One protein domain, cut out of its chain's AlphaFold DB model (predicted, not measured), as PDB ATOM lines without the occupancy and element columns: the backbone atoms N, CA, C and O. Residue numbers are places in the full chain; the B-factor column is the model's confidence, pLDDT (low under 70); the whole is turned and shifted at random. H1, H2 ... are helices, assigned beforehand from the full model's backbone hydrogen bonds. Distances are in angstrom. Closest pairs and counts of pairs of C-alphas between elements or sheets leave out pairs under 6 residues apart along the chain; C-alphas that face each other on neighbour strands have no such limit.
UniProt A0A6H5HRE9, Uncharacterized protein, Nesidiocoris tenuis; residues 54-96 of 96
ATOM      1  N   THR A  54      14.272 -31.458 -24.159       82.69
ATOM      2  CA  THR A  54      13.869 -30.827 -25.427       82.69
ATOM      3  C   THR A  54      15.019 -30.177 -26.198       82.69
ATOM      4  O   THR A  54      14.805 -29.645 -27.287       82.69
ATOM      5  N   HIS A  55      16.248 -30.205 -25.672       90.12
ATOM      6  CA  HIS A  55      17.387 -29.579 -26.336       90.12
ATOM      7  C   HIS A  55      17.800 -30.338 -27.612       90.12
ATOM      8  O   HIS A  55      17.865 -31.571 -27.618       90.12
ATOM      9  N   LYS A  56      18.167 -29.612 -28.681       87.31
ATOM     10  CA  LYS A  56      18.560 -30.187 -29.989       87.31
ATOM     11  C   LYS A  56      19.688 -31.227 -29.880       87.31
ATOM     12  O   LYS A  56      19.660 -32.251 -30.552       87.31
ATOM     13  N   PHE A  57      20.668 -30.999 -29.005       86.00
ATOM     14  CA  PHE A  57      21.741 -31.976 -28.775       86.00
ATOM     15  C   PHE A  57      21.263 -33.226 -28.024       86.00
ATOM     16  O   PHE A  57      21.731 -34.322 -28.327       86.00
ATOM     17  N   CYS A  58      20.309 -33.105 -27.094       90.19
ATOM     18  CA  CYS A  58      19.801 -34.265 -26.358       90.19
ATOM     19  C   CYS A  58      19.026 -35.206 -27.290       90.19
ATOM     20  O   CYS A  58      19.234 -36.418 -27.243       90.19
ATOM     21  N   THR A  59      18.213 -34.662 -28.201       90.88
ATOM     22  CA  THR A  59      17.476 -35.472 -29.189       90.88
ATOM     23  C   THR A  59      18.410 -36.170 -30.184       90.88
ATOM     24  O   THR A  59      18.125 -37.283 -30.627       90.88
ATOM     25  N   MET A  60      19.564 -35.571 -30.502       90.38
ATOM     26  CA  MET A  60      20.614 -36.225 -31.290       90.38
ATOM     27  C   MET A  60      21.201 -37.435 -30.550       90.38
ATOM     28  O   MET A  60      21.286 -38.517 -31.134       90.38
ATOM     29  N   PHE A  61      21.565 -37.283 -29.271       92.69
ATOM     30  CA  PHE A  61      22.070 -38.401 -28.463       92.69
ATOM     31  C   PHE A  61      21.035 -39.519 -28.341       92.69
ATOM     32  O   PHE A  61      21.390 -40.690 -28.475       92.69
ATOM     33  N   GLU A  62      19.760 -39.156 -28.187       92.50
ATOM     34  CA  GLU A  62      18.649 -40.101 -28.127       92.50
ATOM     35  C   GLU A  62      18.532 -40.960 -29.385       92.50
ATOM     36  O   GLU A  62      18.513 -42.192 -29.319       92.50
ATOM     37  N   LYS A  63      18.520 -40.315 -30.555       92.44
ATOM     38  CA  LYS A  63      18.514 -41.007 -31.850       92.44
ATOM     39  C   LYS A  63      19.747 -41.898 -32.006       92.44
ATOM     40  O   LYS A  63      19.642 -43.025 -32.497       92.44
ATOM     41  N   CYS A  64      20.906 -41.418 -31.560       93.19
ATOM     42  CA  CYS A  64      22.163 -42.142 -31.662       93.19
ATOM     43  C   CYS A  64      22.189 -43.420 -30.825       93.19
ATOM     44  O   CYS A  64      22.426 -44.492 -31.381       93.19
ATOM     45  N   TYR A  65      21.925 -43.360 -29.515       93.88
ATOM     46  CA  TYR A  65      22.009 -44.569 -28.692       93.88
ATOM     47  C   TYR A  65      20.921 -45.588 -29.066       93.88
ATOM     48  O   TYR A  65      21.216 -46.780 -29.086       93.88
ATOM     49  N   LYS A  66      19.712 -45.151 -29.461       93.38
ATOM     50  CA  LYS A  66      18.651 -46.057 -29.947       93.38
ATOM     51  C   LYS A  66      19.026 -46.788 -31.238       93.38
ATOM     52  O   LYS A  66      18.581 -47.908 -31.450       93.38
ATOM     53  N   SER A  67      19.850 -46.173 -32.086       92.06
ATOM     54  CA  SER A  67      20.316 -46.792 -33.336       92.06
ATOM     55  C   SER A  67      21.501 -47.740 -33.125       92.06
ATOM     56  O   SER A  67      21.683 -48.690 -33.881       92.06
ATOM     57  N   LEU A  68      22.347 -47.463 -32.129       92.06
ATOM     58  CA  LEU A  68      23.623 -48.156 -31.930       92.06
ATOM     59  C   LEU A  68      23.559 -49.285 -30.912       92.06
ATOM     60  O   LEU A  68      24.308 -50.259 -31.017       92.06
ATOM     61  N   CYS A  69      22.742 -49.111 -29.880       95.06
ATOM     62  CA  CYS A  69      22.678 -50.024 -28.761       95.06
ATOM     63  C   CYS A  69      21.666 -51.144 -29.024       95.06
ATOM     64  O   CYS A  69      20.572 -50.881 -29.518       95.06
ATOM     65  N   PRO A  70      21.968 -52.387 -28.618       96.06
ATOM     66  CA  PRO A  70      20.946 -53.418 -28.499       96.06
ATOM     67  C   PRO A  70      19.854 -52.986 -27.509       96.06
ATOM     68  O   PRO A  70      20.175 -52.549 -26.404       96.06
ATOM     69  N   ASN A  71      18.577 -53.181 -27.858       94.50
ATOM     70  CA  ASN A  71      17.439 -52.784 -27.008       94.50
ATOM     71  C   ASN A  71      17.520 -53.368 -25.589       94.50
ATOM     72  O   ASN A  71      17.303 -52.660 -24.611       94.50
ATOM     73  N   TYR A  72      17.950 -54.627 -25.467       96.31
ATOM     74  CA  TYR A  72      18.145 -55.293 -24.176       96.31
ATOM     75  C   TYR A  72      19.113 -54.543 -23.238       96.31
ATOM     76  O   TYR A  72      18.931 -54.546 -22.022       96.31
ATOM     77  N   TRP A  73      20.151 -53.893 -23.776       94.56
ATOM     78  CA  TRP A  73      21.077 -53.107 -22.952       94.56
ATOM     79  C   TRP A  73      20.434 -51.826 -22.445       94.56
ATOM     80  O   TRP A  73      20.615 -51.491 -21.279       94.56
ATOM     81  N   ILE A  74      19.670 -51.149 -23.304       95.25
ATOM     82  CA  ILE A  74      18.952 -49.923 -22.952       95.25
ATOM     83  C   ILE A  74      17.980 -50.219 -21.809       95.25
ATOM     84  O   ILE A  74      18.063 -49.582 -20.764       95.25
ATOM     85  N   GLU A  75      17.134 -51.240 -21.960       95.88
ATOM     86  CA  GLU A  75      16.152 -51.636 -20.943       95.88
ATOM     87  C   GLU A  75      16.811 -51.971 -19.601       95.88
ATOM     88  O   GLU A  75      16.352 -51.534 -18.544       95.88
ATOM     89  N   LYS A  76      17.922 -52.717 -19.639       95.44
ATOM     90  CA  LYS A  76      18.677 -53.061 -18.433       95.44
ATOM     91  C   LYS A  76      19.242 -51.817 -17.752       95.44
ATOM     92  O   LYS A  76      19.062 -51.649 -16.551       95.44
ATOM     93  N   TRP A  77      19.910 -50.940 -18.498       94.31
ATOM     94  CA  TRP A  77      20.490 -49.727 -17.926       94.31
ATOM     95  C   TRP A  77      19.421 -48.771 -17.402       94.31
ATOM     96  O   TRP A  77      19.612 -48.176 -16.348       94.31
ATOM     97  N   GLU A  78      18.276 -48.657 -18.073       93.19
ATOM     98  CA  GLU A  78      17.128 -47.898 -17.574       93.19
ATOM     99  C   GLU A  78      16.573 -48.466 -16.263       93.19
ATOM    100  O   GLU A  78      16.200 -47.702 -15.370       93.19
ATOM    101  N   ALA A  79      16.520 -49.793 -16.122       94.69
ATOM    102  CA  ALA A  79      16.133 -50.442 -14.874       94.69
ATOM    103  C   ALA A  79      17.156 -50.174 -13.757       94.69
ATOM    104  O   ALA A  79      16.765 -49.794 -12.653       94.69
ATOM    105  N   ASP A  80      18.452 -50.290 -14.058       92.00
ATOM    106  CA  ASP A  80      19.541 -50.013 -13.113       92.00
ATOM    107  C   ASP A  80      19.525 -48.540 -12.655       92.00
ATOM    108  O   ASP A  80      19.735 -48.252 -11.475       92.00
ATOM    109  N   LEU A  81      19.221 -47.607 -13.567       90.25
ATOM    110  CA  LEU A  81      19.046 -46.181 -13.276       90.25
ATOM    111  C   LEU A  81      17.847 -45.926 -12.357       90.25
ATOM    112  O   LEU A  81      17.987 -45.226 -11.357       90.25
ATOM    113  N   LYS A  82      16.686 -46.528 -12.650       89.56
ATOM    114  CA  LYS A  82      15.486 -46.433 -11.795       89.56
ATOM    115  C   LYS A  82      15.718 -47.033 -10.407       89.56
ATOM    116  O   LYS A  82      15.186 -46.523  -9.427       89.56
ATOM    117  N   ALA A  83      16.516 -48.095 -10.324       91.94
ATOM    118  CA  ALA A  83      16.906 -48.726  -9.068       91.94
ATOM    119  C   ALA A  83      18.029 -47.974  -8.326       91.94
ATOM    120  O   ALA A  83      18.323 -48.316  -7.183       91.94
ATOM    121  N   GLY A  84      18.686 -46.993  -8.958       88.00
ATOM    122  CA  GLY A  84      19.844 -46.295  -8.389       88.00
ATOM    123  C   GLY A  84      21.095 -47.173  -8.240       88.00
ATOM    124  O   GLY A  84      21.981 -46.851  -7.457       88.00
ATOM    125  N   THR A  85      21.174 -48.289  -8.971       89.19
ATOM    126  CA  THR A  85      22.284 -49.265  -8.902       89.19
ATOM    127  C   THR A  85      23.239 -49.169 -10.092       89.19
ATOM    128  O   THR A  85      24.134 -50.001 -10.251       89.19
ATOM    129  N   PHE A  86      23.069 -48.151 -10.939       89.00
ATOM    130  CA  PHE A  86      23.900 -47.964 -12.119       89.00
ATOM    131  C   PHE A  86      25.383 -47.788 -11.723       89.00
ATOM    132  O   PHE A  86      25.701 -46.956 -10.875       89.00
ATOM    133  N   PRO A  87      26.323 -48.540 -12.334       85.75
ATOM    134  CA  PRO A  87      27.718 -48.598 -11.885       85.75
ATOM    135  C   PRO A  87      28.504 -47.299 -12.101       85.75
ATOM    136  O   PRO A  87      29.601 -47.144 -11.566       85.75
ATOM    137  N   ARG A  88      27.983 -46.372 -12.912       83.75
ATOM    138  CA  ARG A  88      28.568 -45.047 -13.103       83.75
ATOM    139  C   ARG A  88      27.780 -44.039 -12.286       83.75
ATOM    140  O   ARG A  88      26.559 -43.983 -12.374       83.75
ATOM    141  N   ASP A  89      28.505 -43.222 -11.538       73.12
ATOM    142  CA  ASP A  89      27.945 -42.165 -10.705       73.12
ATOM    143  C   ASP A  89      27.463 -41.002 -11.586       73.12
ATOM    144  O   ASP A  89      28.139 -39.989 -11.750       73.12
ATOM    145  N   ILE A  90      26.303 -41.185 -12.218       73.69
ATOM    146  CA  ILE A  90      25.627 -40.103 -12.936       73.69
ATOM    147  C   ILE A  90      25.162 -39.016 -11.959       73.69
ATOM    148  O   ILE A  90      25.114 -37.854 -12.327       73.69
ATOM    149  N   THR A  91      24.890 -39.372 -10.700       64.12
ATOM    150  CA  THR A  91      24.351 -38.480  -9.668       64.12
ATOM    151  C   THR A  91      25.340 -37.408  -9.209       64.12
ATOM    152  O   THR A  91      24.950 -36.250  -9.095       64.12
ATOM    153  N   LYS A  92      26.629 -37.731  -9.026       60.50
ATOM    154  CA  LYS A  92      27.665 -36.716  -8.746       60.50
ATOM    155  C   LYS A  92      27.906 -35.783  -9.922       60.50
ATOM    156  O   LYS A  92      28.154 -34.598  -9.727       60.50
ATOM    157  N   GLU A  93      27.820 -36.305 -11.142       56.88
ATOM    158  CA  GLU A  93      27.924 -35.499 -12.362       56.88
ATOM    159  C   GLU A  93      26.661 -34.672 -12.634       56.88
ATOM    160  O   GLU A  93      26.654 -33.885 -13.571       56.88
ATOM    161  N   MET A  94      25.611 -34.828 -11.828       62.81
ATOM    162  CA  MET A  94      24.351 -34.089 -11.883       62.81
ATOM    163  C   MET A  94      24.249 -33.029 -10.762       62.81
ATOM    164  O   MET A  94      23.244 -32.331 -10.664       62.81
ATOM    165  N   GLY A  95      25.307 -32.841  -9.962       53.78
ATOM    166  CA  GLY A  95      25.454 -31.682  -9.073       53.78
ATOM    167  C   GLY A  95      24.475 -31.618  -7.897       53.78
ATOM    168  O   GLY A  95      24.028 -30.521  -7.568       53.78
ATOM    169  N   ASN A  96      24.151 -32.760  -7.280       48.88
ATOM    170  CA  ASN A  96      23.539 -32.800  -5.942       48.88
ATOM    171  C   ASN A  96      24.604 -32.915  -4.848       48.88
ATOM    172  O   ASN A  96      25.516 -33.760  -5.009       48.88
TER     173      ASN A  96
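This is residues 54 to 96 of the 96 residues of an uncharacterized protein of Nesidiocoris tenuis (UniProt A0A6H5HRE9). What shape does the printed part make? It is an open arch: H1 is one leg, H2 runs across the top from a corner at residues 69 and 70, and the tail of residues 87 to 96 folds back as the other leg, with the middle between the legs empty. What is it made of? The 43 printed residues hold two named helices, H1 then H2, with 25 residues in them, and no named strand; the class is all helix. How compact is it? It is loose, with a radius of gyration of the C-alphas of 12.0 A, and flat, spanning 27 by 25 by 14 A.

How does H1, residues 56 to 68, stand to H2, residues 71 to 82? They are close but not clearly touching; their closest C-alphas, those of Lys 66 and Ile 74, are 8.0 A apart. Their lines stand at a steep tilt of 53 degrees, and they run opposite ways. Are the helix backbones well formed? In H1 and H2 every O i to N i+4 pair is within hydrogen-bond range.

Where does H1 run? It goes from C-alpha 56 at (18.560, -30.187, -29.989) to C-alpha 68, 18.8 A away. Where does H2 run? It goes from C-alpha 71 at (17.439, -52.784, -27.008) to C-alpha 82 at (15.486, -46.433, -11.795), 16.6 A away.

How far does it reach? The two C-alphas farthest apart, those of Ser 67 and Asn 96, are 30.9 A apart. Is the backbone continuous? The printed part has no cut, and a tight link of two residues joins H1 to H2. Which residues stand free? Residues 54 to 64, of which 56 to 64 belong to H1, residues 67 to 73, of which 71 to 73 belong to H2, and residues 91 to 96 stand free. Where is confidence low? The mean pLDDT of the printed part is 86.0, and residues 91 to 96 are under 70.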